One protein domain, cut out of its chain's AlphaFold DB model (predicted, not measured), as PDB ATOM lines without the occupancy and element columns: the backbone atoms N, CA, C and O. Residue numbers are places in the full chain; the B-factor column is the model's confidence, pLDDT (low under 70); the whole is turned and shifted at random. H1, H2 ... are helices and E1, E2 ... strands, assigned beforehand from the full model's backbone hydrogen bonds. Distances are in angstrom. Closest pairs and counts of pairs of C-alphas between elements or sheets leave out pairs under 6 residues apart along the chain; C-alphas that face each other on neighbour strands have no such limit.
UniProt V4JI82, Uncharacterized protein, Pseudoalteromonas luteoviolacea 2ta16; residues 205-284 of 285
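This is residues 205 to 284 of the 285 residues of an uncharacterized protein of Pseudoalteromonas luteoviolacea 2ta16 (UniProt V4JI82). Two small, strongly twisted antiparallel sheets, E1 E2 E8 E7 and E3 E4 E5 E6, follow one another along the longest axis, joined where E2 runs on into E3, and the short helix H1 bridges them at one side of this join. The ten-residue loop from E7 to E8, residues 270 to 279, reaches away from the join. The printed part has 80 residues, with one named helix and eight named strands in the order E1 E2 E3 E4 E5 E6 H1 E7 E8, and its class is mostly strand. It is compact, with a radius of gyration of the C-alphas of 12.8 A, and spans 41 by 28 by 19 A.

E1, residues 205 to 207, begins with C-alpha 205 at (164.081, 210.942, 183.051). E2 is residues 210 to 214, 13.1 A long, and E3 is residues 216 to 220, 12.6 A long. E4, residues 226 to 232, measures 19.2 A and E5, residues 241 to 247, 17.9 A; C-alpha 247 is at (190.272, 216.635, 165.663). E6 is residues 250 to 253, H1 residues 255 to 261, with a length of 9.8 A, and E7 residues 266 to 269. E8, residues 280 to 283, ends with C-alpha 283 at (163.845, 216.182, 174.888).

E3 E4 E5 E6 is a meander, each strand the antiparallel neighbour of the one before, with E3 and E6 as edge strands. In the hairpin of E3 and E4, N 218 and O 230 are 2.9 A apart; in that of E4 and E5, N 229 and O 244 are 2.8 A apart; in that of E5 and E6, N 252 and O 245 are 2.8 A apart, each within hydrogen-bond range. E2 runs on into E3 at 40 degrees across one residue, Leu 215. The pairing of E2 is staggered: its residues 210 to 212 pair with E1 and 212 to 214 with E8. N 205 and O 212 of the hairpin E1 and E2 are 2.9 A apart, N 282 and O 213 of E8 and E2 2.8 A, and N 268 and O 281 of the hairpin E7 and E8 2.8 A. H1 is on the sheet E1 E2 E8 E7 at a height over the sheet of 7.4 A, only just over E7, with 3 of its C-alphas falling on that strand, and runs along the strands, at 5 degrees to E7 on the local plane. The closest C-alphas of H1 and E7, those of Asn 259 and Gln 266, are 5.4 A apart. H1 only grazes the sheet E3 E4 E5 E6 with its residues 255 to 261; its closest C-alphas to E5 are those of Leu 255 and Val 243, 5.1 A apart. Every O i to N i+4 pair inside H1 is within hydrogen-bond range. Among the pairs that are apart are E1 and E3, and E6 and E8.

The two C-alphas farthest apart, those of Gly 209 and Asp 223, are 41.6 A apart. The printed part has no cut and no long link; the links E4 to E5, of 8 residues, and E7 to E8, of 10, are short but not tight. The mean pLDDT of the printed part is 90.1, and residues 222 and 224 are under 70.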
ATOM      1  N   ARG A 205     164.249 210.074 181.882       90.81
ATOM      2  CA  ARG A 205     164.081 210.942 183.051       90.81
ATOM      3  C   ARG A 205     163.026 212.005 182.779       90.81
ATOM      4  O   ARG A 205     162.755 212.318 181.625       90.81
ATOM      5  N   ILE A 206     162.445 212.563 183.836       91.19
ATOM      6  CA  ILE A 206     161.517 213.692 183.742       91.19
ATOM      7  C   ILE A 206     162.241 214.928 184.271       91.19
ATOM      8  O   ILE A 206     162.645 214.949 185.431       91.19
ATOM      9  N   VAL A 207     162.402 215.944 183.426       90.94
ATOM     10  CA  VAL A 207     163.018 217.229 183.788       90.94
ATOM     11  C   VAL A 207     162.045 218.337 183.412       90.94
ATOM     12  O   VAL A 207     161.614 218.432 182.261       90.94
ATOM     13  N   ASP A 208     161.657 219.144 184.398       89.81
ATOM     14  CA  ASP A 208     160.646 220.201 184.257       89.81
ATOM     15  C   ASP A 208     159.321 219.695 183.653       89.81
ATOM     16  O   ASP A 208     158.703 220.346 182.813       89.81
ATOM     17  N   GLY A 209     158.897 218.491 184.053       90.94
ATOM     18  CA  GLY A 209     157.654 217.866 183.586       90.94
ATOM     19  C   GLY A 209     157.708 217.269 182.174       90.94
ATOM     20  O   GLY A 209     156.693 216.763 181.703       90.94
ATOM     21  N   VAL A 210     158.868 217.284 181.511       91.25
ATOM     22  CA  VAL A 210     159.050 216.741 180.157       91.25
ATOM     23  C   VAL A 210     159.926 215.491 180.200       91.25
ATOM     24  O   VAL A 210     160.939 215.463 180.899       91.25
ATOM     25  N   GLU A 211     159.539 214.458 179.446       92.69
ATOM     26  CA  GLU A 211     160.353 213.250 179.289       92.69
ATOM     27  C   GLU A 211     161.589 213.543 178.427       92.69
ATOM     28  O   GLU A 211     161.504 214.077 177.317       92.69
ATOM     29  N   GLU A 212     162.741 213.138 178.942       94.56
ATOM     30  CA  GLU A 212     164.016 213.127 178.248       94.56
ATOM     31  C   GLU A 212     164.512 211.685 178.129       94.56
ATOM     32  O   GLU A 212     164.509 210.931 179.107       94.56
ATOM     33  N   VAL A 213     164.965 211.300 176.936       94.44
ATOM     34  CA  VAL A 213     165.424 209.937 176.628       94.44
ATOM     35  C   VAL A 213     166.926 209.939 176.370       94.44
ATOM     36  O   VAL A 213     167.405 210.733 175.565       94.44
ATOM     37  N   LEU A 214     167.667 209.059 177.044       94.81
ATOM     38  CA  LEU A 214     169.117 208.937 176.896       94.81
ATOM     39  C   LEU A 214     169.471 208.499 175.471       94.81
ATOM     40  O   LEU A 214     168.975 207.480 174.985       94.81
ATOM     41  N   LEU A 215     170.363 209.242 174.824       95.00
ATOM     42  CA  LEU A 215     170.867 208.928 173.494       95.00
ATOM     43  C   LEU A 215     172.053 207.969 173.568       95.00
ATOM     44  O   LEU A 215     172.943 208.113 174.404       95.00
ATOM     45  N   GLN A 216     172.084 207.011 172.643       92.50
ATOM     46  CA  GLN A 216     173.234 206.138 172.438       92.50
ATOM     47  C   GLN A 216     174.179 206.816 171.456       92.50
ATOM     48  O   GLN A 216     173.850 206.961 170.279       92.50
ATOM     49  N   CYS A 217     175.333 207.267 171.944       91.69
ATOM     50  CA  CYS A 217     176.278 208.028 171.139       91.69
ATOM     51  C   CYS A 217     177.648 207.359 171.124       91.69
ATOM     52  O   CYS A 217     178.214 207.063 172.173       91.69
ATOM     53  N   THR A 218     178.213 207.182 169.937       91.25
ATOM     54  CA  THR A 218     179.513 206.530 169.748       91.25
ATOM     55  C   THR A 218     180.437 207.413 168.928       91.25
ATOM     56  O   THR A 218     179.994 208.148 168.046       91.25
ATOM     57  N   TRP A 219     181.729 207.370 169.241       89.62
ATOM     58  CA  TRP A 219     182.752 207.962 168.387       89.62
ATOM     59  C   TRP A 219     183.014 207.023 167.208       89.62
ATOM     60  O   TRP A 219     183.291 205.844 167.413       89.62
ATOM     61  N   GLN A 220     182.922 207.547 165.989       90.62
ATOM     62  CA  GLN A 220     183.213 206.838 164.744       90.62
ATOM     63  C   GLN A 220     184.359 207.535 164.003       90.62
ATOM     64  O   GLN A 220     184.428 208.765 163.983       90.62
ATOM     65  N   GLY A 221     185.255 206.758 163.400       84.31
ATOM     66  CA  GLY A 221     186.433 207.241 162.671       84.31
ATOM     67  C   GLY A 221     187.558 206.208 162.722       84.31
ATOM     68  O   GLY A 221     187.706 205.527 163.735       84.31
ATOM     69  N   GLU A 222     188.304 206.062 161.627       69.44
ATOM     70  CA  GLU A 222     189.347 205.030 161.492       69.44
ATOM     71  C   GLU A 222     190.662 205.405 162.200       69.44
ATOM     72  O   GLU A 222     191.366 204.511 162.658       69.44
ATOM     73  N   ASP A 223     190.939 206.704 162.390       71.75
ATOM     74  CA  ASP A 223     192.184 207.214 162.981       71.75
ATOM     75  C   ASP A 223     191.930 208.248 164.098       71.75
ATOM     76  O   ASP A 223     190.937 208.981 164.087       71.75
ATOM     77  N   GLU A 224     192.874 208.390 165.040       68.38
ATOM     78  CA  GLU A 224     192.820 209.402 166.120       68.38
ATOM     79  C   GLU A 224     192.813 210.861 165.612       68.38
ATOM     80  O   GLU A 224     192.513 211.790 166.369       68.38
ATOM     81  N   GLY A 225     193.134 211.076 164.331       77.31
ATOM     82  CA  GLY A 225     193.182 212.396 163.701       77.31
ATOM     83  C   GLY A 225     191.808 213.046 163.513       77.31
ATOM     84  O   GLY A 225     191.698 214.267 163.655       77.31
ATOM     85  N   LEU A 226     190.761 212.255 163.241       88.44
ATOM     86  CA  LEU A 226     189.390 212.742 163.064       88.44
ATOM     87  C   LEU A 226     188.367 211.681 163.488       88.44
ATOM     88  O   LEU A 226     188.218 210.651 162.836       88.44
ATOM     89  N   GLN A 227     187.596 211.983 164.530       92.38
ATOM     90  CA  GLN A 227     186.460 211.166 164.956       92.38
ATOM     91  C   GLN A 227     185.198 212.023 165.035       92.38
ATOM     92  O   GLN A 227     185.245 213.179 165.448       92.38
ATOM     93  N   VAL A 228     184.050 211.460 164.678       93.12
ATOM     94  CA  VAL A 228     182.738 212.106 164.793       93.12
ATOM     95  C   VAL A 228     181.917 211.348 165.823       93.12
ATOM     96  O   VAL A 228     181.799 210.127 165.754       93.12
ATOM     97  N   LYS A 229     181.345 212.060 166.795       93.56
ATOM     98  CA  LYS A 229     180.406 211.479 167.755       93.56
ATOM     99  C   LYS A 229     179.021 211.477 167.120       93.56
ATOM    100  O   LYS A 229     178.462 212.546 166.869       93.56
ATOM    101  N   LEU A 230     178.488 210.290 166.865       94.50
ATOM    102  CA  LEU A 230     177.171 210.065 166.277       94.50
ATOM    103  C   LEU A 230     176.235 209.494 167.334       94.50
ATOM    104  O   LEU A 230     176.576 208.506 167.980       94.50
ATOM    105  N   CYS A 231     175.076 210.125 167.504       94.88
ATOM    106  CA  CYS A 231     173.981 209.613 168.319       94.88
ATOM    107  C   CYS A 231     172.927 208.982 167.417       94.88
ATOM    108  O   CYS A 231     172.508 209.624 166.453       94.88
ATOM    109  N   THR A 232     172.494 207.765 167.735       93.38
ATOM    110  CA  THR A 232     171.491 207.046 166.941       93.38
ATOM    111  C   THR A 232     170.078 207.292 167.457       93.38
ATOM    112  O   THR A 232     169.878 207.640 168.623       93.38
ATOM    113  N   ASP A 233     169.092 207.094 166.579       91.12
ATOM    114  CA  ASP A 233     167.657 207.135 166.902       91.12
ATOM    115  C   ASP A 233     167.186 208.440 167.575       91.12
ATOM    116  O   ASP A 233     166.314 208.443 168.451       91.12
ATOM    117  N   VAL A 234     167.747 209.585 167.170       91.56
ATOM    118  CA  VAL A 234     167.413 210.884 167.763       91.56
ATOM    119  C   VAL A 234     165.997 211.297 167.369       91.56
ATOM    120  O   VAL A 234     165.732 211.707 166.236       91.56
ATOM    121  N   GLY A 235     165.070 211.185 168.320       86.44
ATOM    122  CA  GLY A 235     163.655 211.546 168.191       86.44
ATOM    123  C   GLY A 235     162.807 210.588 167.354       86.44
ATOM    124  O   GLY A 235     161.611 210.452 167.611       86.44
ATOM    125  N   THR A 236     163.410 209.895 166.391       87.50
ATOM    126  CA  THR A 236     162.782 208.845 165.584       87.50
ATOM    127  C   THR A 236     163.805 207.774 165.224       87.50
ATOM    128  O   THR A 236     164.964 208.098 164.974       87.50
ATOM    129  N   LEU A 237     163.357 206.518 165.133       86.31
ATOM    130  CA  LEU A 237     164.191 205.378 164.743       86.31
ATOM    131  C   LEU A 237     164.894 205.625 163.392       86.31
ATOM    132  O   LEU A 237     164.251 206.061 162.435       86.31
ATOM    133  N   GLY A 238     166.192 205.329 163.320       86.56
ATOM    134  CA  GLY A 238     167.042 205.478 162.137       86.56
ATOM    135  C   GLY A 238     167.530 206.903 161.857       86.56
ATOM    136  O   GLY A 238     168.140 207.136 160.815       86.56
ATOM    137  N   ASN A 239     167.245 207.867 162.739       90.38
ATOM    138  CA  ASN A 239     167.741 209.235 162.603       90.38
ATOM    139  C   ASN A 239     169.051 209.428 163.377       90.38
ATOM    140  O   ASN A 239     169.036 209.747 164.568       90.38
ATOM    141  N   ASP A 240     170.172 209.266 162.680       92.94
ATOM    142  CA  ASP A 240     171.504 209.436 163.253       92.94
ATOM    143  C   ASP A 240     171.973 210.889 163.132       92.94
ATOM    144  O   ASP A 240     171.905 211.506 162.067       92.94
ATOM    145  N   VAL A 241     172.471 211.450 164.234       94.19
ATOM    146  CA  VAL A 241     172.852 212.864 164.317       94.19
ATOM    147  C   VAL A 241     174.279 212.998 164.829       94.19
ATOM    148  O   VAL A 241     174.626 212.500 165.900       94.19
ATOM    149  N   ALA A 242     175.112 213.714 164.072       94.31
ATOM    150  CA  ALA A 242     176.451 214.088 164.507       94.31
ATOM    151  C   ALA A 242     176.364 215.212 165.548       94.31
ATOM    152  O   ALA A 242     175.816 216.282 165.278       94.31
ATOM    153  N   VAL A 243     176.912 214.969 166.737       94.94
ATOM    154  CA  VAL A 243     176.795 215.877 167.892       94.94
ATOM    155  C   VAL A 243     178.117 216.512 168.302       94.94
ATOM    156  O   VAL A 243     178.118 217.553 168.953       94.94
ATOM    157  N   ALA A 244     179.244 215.916 167.918       93.69
ATOM    158  CA  ALA A 244     180.568 216.466 168.166       93.69
ATOM    159  C   ALA A 244     181.577 215.930 167.153       93.69
ATOM    160  O   ALA A 244     181.376 214.874 166.551       93.69
ATOM    161  N   VAL A 245     182.692 216.635 167.019       93.19
ATOM    162  CA  VAL A 245     183.860 216.190 166.262       93.19
ATOM    163  C   VAL A 245     185.093 216.270 167.154       93.19
ATOM    164  O   VAL A 245     185.218 217.179 167.971       93.19
ATOM    165  N   LYS A 246     186.000 215.311 167.018       92.31
ATOM    166  CA  LYS A 246     187.306 215.294 167.664       92.31
ATOM    167  C   LYS A 246     188.363 215.370 166.578       92.31
ATOM    168  O   LYS A 246     188.410 214.495 165.721       92.31
ATOM    169  N   MET A 247     189.183 216.411 166.612       89.88
ATOM    170  CA  MET A 247     190.272 216.635 165.663       89.88
ATOM    171  C   MET A 247     191.575 216.785 166.434       89.88
ATOM    172  O   MET A 247     191.682 217.673 167.281       89.88
ATOM    173  N   ASN A 248     192.550 215.913 166.163       86.50
ATOM    174  CA  ASN A 248     193.855 215.902 166.840       86.50
ATOM    175  C   ASN A 248     193.733 216.007 168.376       86.50
ATOM    176  O   ASN A 248     194.338 216.872 169.010       86.50
ATOM    177  N   GLY A 249     192.865 215.189 168.977       83.12
ATOM    178  CA  GLY A 249     192.624 215.189 170.427       83.12
ATOM    179  C   GLY A 249     191.666 216.269 170.947       83.12
ATOM    180  O   GLY A 249     191.114 216.102 172.033       83.12
ATOM    181  N   THR A 250     191.398 217.327 170.179       88.50
ATOM    182  CA  THR A 250     190.519 218.434 170.592       88.50
ATOM    183  C   THR A 250     189.070 218.144 170.218       88.50
ATOM    184  O   THR A 250     188.774 217.895 169.051       88.50
ATOM    185  N   VAL A 251     188.159 218.188 171.193       89.62
ATOM    186  CA  VAL A 251     186.719 217.973 170.980       89.62
ATOM    187  C   VAL A 251     186.012 219.307 170.752       89.62
ATOM    188  O   VAL A 251     186.130 220.225 171.561       89.62
ATOM    189  N   GLN A 252     185.236 219.399 169.675       91.56
ATOM    190  CA  GLN A 252     184.353 220.517 169.372       91.56
ATOM    191  C   GLN A 252     182.898 220.034 169.353       91.56
ATOM    192  O   GLN A 252     182.543 219.119 168.606       91.56
ATOM    193  N   SER A 253     182.048 220.666 170.165       91.69
ATOM    194  CA  SER A 253     180.609 220.380 170.195       91.69
ATOM    195  C   SER A 253     179.908 220.959 168.965       91.69
ATOM    196  O   SER A 253     180.136 222.110 168.587       91.69
ATOM    197  N   TRP A 254     179.032 220.162 168.354       94.19
ATOM    198  CA  TRP A 254     178.158 220.542 167.241       94.19
ATOM    199  C   TRP A 254     176.678 220.551 167.641       94.19
ATOM    200  O   TRP A 254     175.809 220.672 166.780       94.19
ATOM    201  N   LEU A 255     176.366 220.473 168.938       93.94
ATOM    202  CA  LEU A 255     174.990 220.382 169.432       93.94
ATOM    203  C   LEU A 255     174.099 221.546 168.994       93.94
ATOM    204  O   LEU A 255     172.939 221.334 168.658       93.94
ATOM    205  N   SER A 256     174.630 222.769 168.942       91.94
ATOM    206  CA  SER A 256     173.869 223.932 168.470       91.94
ATOM    207  C   SER A 256     173.443 223.781 167.006       91.94
ATOM    208  O   SER A 256     172.301 224.079 166.659       91.94
ATOM    209  N   THR A 257     174.334 223.274 166.153       92.62
ATOM    210  CA  THR A 257     174.050 222.966 164.747       92.62
ATOM    211  C   THR A 257     173.093 221.785 164.626       92.62
ATOM    212  O   THR A 257     172.122 221.869 163.877       92.62
ATOM    213  N   ALA A 258     173.319 220.714 165.391       93.00
ATOM    214  CA  ALA A 258     172.448 219.544 165.428       93.00
ATOM    215  C   ALA A 258     171.008 219.936 165.799       93.00
ATOM    216  O   ALA A 258     170.077 219.625 165.062       93.00
ATOM    217  N   ASN A 259     170.834 220.719 166.866       94.69
ATOM    218  CA  ASN A 259     169.525 221.171 167.336       94.69
ATOM    219  C   ASN A 259     168.798 222.072 166.337       94.69
ATOM    220  O   ASN A 259     167.585 221.959 166.201       94.69
ATOM    221  N   ARG A 260     169.511 222.919 165.582       91.25
ATOM    222  CA  ARG A 260     168.893 223.726 164.510       91.25
ATOM    223  C   ARG A 260     168.317 222.877 163.375       91.25
ATOM    224  O   ARG A 260     167.395 223.326 162.702       91.25
ATOM    225  N   ASN A 261     168.859 221.679 163.159       88.50
ATOM    226  CA  ASN A 261     168.424 220.769 162.100       88.50
ATOM    227  C   ASN A 261     167.322 219.800 162.557       88.50
ATOM    228  O   ASN A 261     166.699 219.140 161.721       88.50
ATOM    229  N   LEU A 262     167.051 219.713 163.863       90.00
ATOM    230  CA  LEU A 262     165.968 218.893 164.392       90.00
ATOM    231  C   LEU A 262     164.624 219.590 164.177       90.00
ATOM    232  O   LEU A 262     164.397 220.720 164.597       90.00
ATOM    233  N   LYS A 263     163.696 218.884 163.524       85.19
ATOM    234  CA  LYS A 263     162.340 219.398 163.265       85.19
ATOM    235  C   LYS A 263     161.455 219.403 164.514       85.19
ATOM    236  O   LYS A 263     160.475 220.141 164.560       85.19
ATOM    237  N   LYS A 264     161.745 218.527 165.479       87.00
ATOM    238  CA  LYS A 264     160.999 218.353 166.728       87.00
ATOM    239  C   LYS A 264     161.979 218.023 167.844       87.00
ATOM    240  O   LYS A 264     162.824 217.153 167.650       87.00
ATOM    241  N   GLY A 265     161.806 218.663 168.996       91.44
ATOM    242  CA  GLY A 265     162.639 218.428 170.168       91.44
ATOM    243  C   GLY A 265     164.044 219.013 170.050       91.44
ATOM    244  O   GLY A 265     164.349 219.779 169.134       91.44
ATOM    245  N   GLN A 266     164.891 218.637 170.999       95.19
ATOM    246  CA  GLN A 266     166.282 219.069 171.096       95.19
ATOM    247  C   GLN A 266     167.133 218.023 171.820       95.19
ATOM    248  O   GLN A 266     166.647 217.287 172.677       95.19
ATOM    249  N   ILE A 267     168.419 217.986 171.491       96.06
ATOM    250  CA  ILE A 267     169.454 217.256 172.216       96.06
ATOM    251  C   ILE A 267     169.993 218.158 173.327       96.06
ATOM    252  O   ILE A 267     170.345 219.314 173.081       96.06
ATOM    253  N   ILE A 268     170.074 217.619 174.539       94.62
ATOM    254  CA  ILE A 268     170.476 218.322 175.754       94.62
ATOM    255  C   ILE A 268     171.658 217.597 176.393       94.62
ATOM    256  O   ILE A 268     171.635 216.378 176.558       94.62
ATOM    257  N   GLU A 269     172.668 218.365 176.794       93.50
ATOM    258  CA  GLU A 269     173.741 217.900 177.674       93.50
ATOM    259  C   GLU A 269     173.280 217.922 179.128       93.50
ATOM    260  O   GLU A 269     172.960 218.968 179.696       93.50
ATOM    261  N   ALA A 270     173.271 216.756 179.764       92.69
ATOM    262  CA  ALA A 270     172.874 216.610 181.153       92.69
ATOM    263  C   ALA A 270     174.041 216.889 182.119       92.69
ATOM    264  O   ALA A 270     174.465 216.002 182.858       92.69
ATOM    265  N   LEU A 271     174.526 218.134 182.154       90.00
ATOM    266  CA  LEU A 271     175.650 218.565 183.008       90.00
ATOM    267  C   LEU A 271     175.440 218.294 184.507       90.00
ATOM    268  O   LEU A 271     176.403 218.099 185.237       90.00
ATOM    269  N   ALA A 272     174.183 218.255 184.958       88.12
ATOM    270  CA  ALA A 272     173.839 217.931 186.341       88.12
ATOM    271  C   ALA A 272     174.086 216.457 186.709       88.12
ATOM    272  O   ALA A 272     174.171 216.140 187.889       88.12
ATOM    273  N   LEU A 273     174.160 215.554 185.721       88.50
ATOM    274  CA  LEU A 273     174.486 214.146 185.961       88.50
ATOM    275  C   LEU A 273     175.993 213.907 185.951       88.50
ATOM    276  O   LEU A 273     176.464 213.054 186.693       88.50
ATOM    277  N   ASN A 274     176.729 214.628 185.104       88.69
ATOM    278  CA  ASN A 274     178.180 214.537 185.011       88.69
ATOM    279  C   ASN A 274     178.723 215.783 184.303       88.69
ATOM    280  O   ASN A 274     178.333 216.080 183.172       88.69
ATOM    281  N   SER A 275     179.614 216.520 184.963       83.69
ATOM    282  CA  SER A 275     180.176 217.757 184.415       83.69
ATOM    283  C   SER A 275     181.353 217.537 183.463       83.69
ATOM    284  O   SER A 275     181.686 218.441 182.700       83.69
ATOM    285  N   PHE A 276     182.003 216.372 183.510       81.38
ATOM    286  CA  PHE A 276     183.190 216.060 182.708       81.38
ATOM    287  C   PHE A 276     182.832 215.404 181.372       81.38
ATOM    288  O   PHE A 276     183.380 215.766 180.333       81.38
ATOM    289  N   ASN A 277     181.900 214.456 181.394       81.88
ATOM    290  CA  ASN A 277     181.396 213.747 180.226       81.88
ATOM    291  C   ASN A 277     179.863 213.635 180.312       81.88
ATOM    292  O   ASN A 277     179.335 212.550 180.577       81.88
ATOM    293  N   PRO A 278     179.138 214.754 180.128       89.44
ATOM    294  CA  PRO A 278     177.691 214.775 180.269       89.44
ATOM    295  C   PRO A 278     177.023 213.811 179.278       89.44
ATOM    296  O   PRO A 278     177.320 213.851 178.076       89.44
ATOM    297  N   PRO A 279     176.078 212.970 179.734       93.25
ATOM    298  CA  PRO A 279     175.259 212.191 178.825       93.25
ATOM    299  C   PRO A 279     174.345 213.106 178.008       93.25
ATOM    300  O   PRO A 279     173.900 214.162 178.469       93.25
ATOM    301  N   LEU A 280     174.053 212.673 176.785       95.12
ATOM    302  CA  LEU A 280     173.164 213.383 175.876       95.12
ATOM    303  C   LEU A 280     171.768 212.785 175.957       95.12
ATOM    304  O   LEU A 280     171.605 211.572 175.847       95.12
ATOM    305  N   TYR A 281     170.767 213.639 176.119       95.88
ATOM    306  CA  TYR A 281     169.364 213.247 176.106       95.88
ATOM    307  C   TYR A 281     168.629 213.942 174.973       95.88
ATOM    308  O   TYR A 281     168.943 215.076 174.624       95.88
ATOM    309  N   PHE A 282     167.610 213.290 174.432       96.25
ATOM    310  CA  PHE A 282     166.639 213.920 173.558       96.25
ATOM    311  C   PHE A 282     165.400 214.317 174.356       96.25
ATOM    312  O   PHE A 282     164.774 213.476 175.002       96.25
ATOM    313  N   LYS A 283     165.045 215.599 174.290       94.69
ATOM    314  CA  LYS A 283     163.845 216.182 174.888       94.69
ATOM    315  C   LYS A 283     162.834 216.470 173.790       94.69
ATOM    316  O   LYS A 283     163.135 217.217 172.858       94.69
ATOM    317  N   VAL A 284     161.644 215.890 173.900       88.81
ATOM    318  CA  VAL A 284     160.531 216.186 172.986       88.81
ATOM    319  C   VAL A 284     159.992 217.590 173.297       88.81
ATOM    320  O   VAL A 284     159.961 217.983 174.462       88.81
TER     321      VAL A 284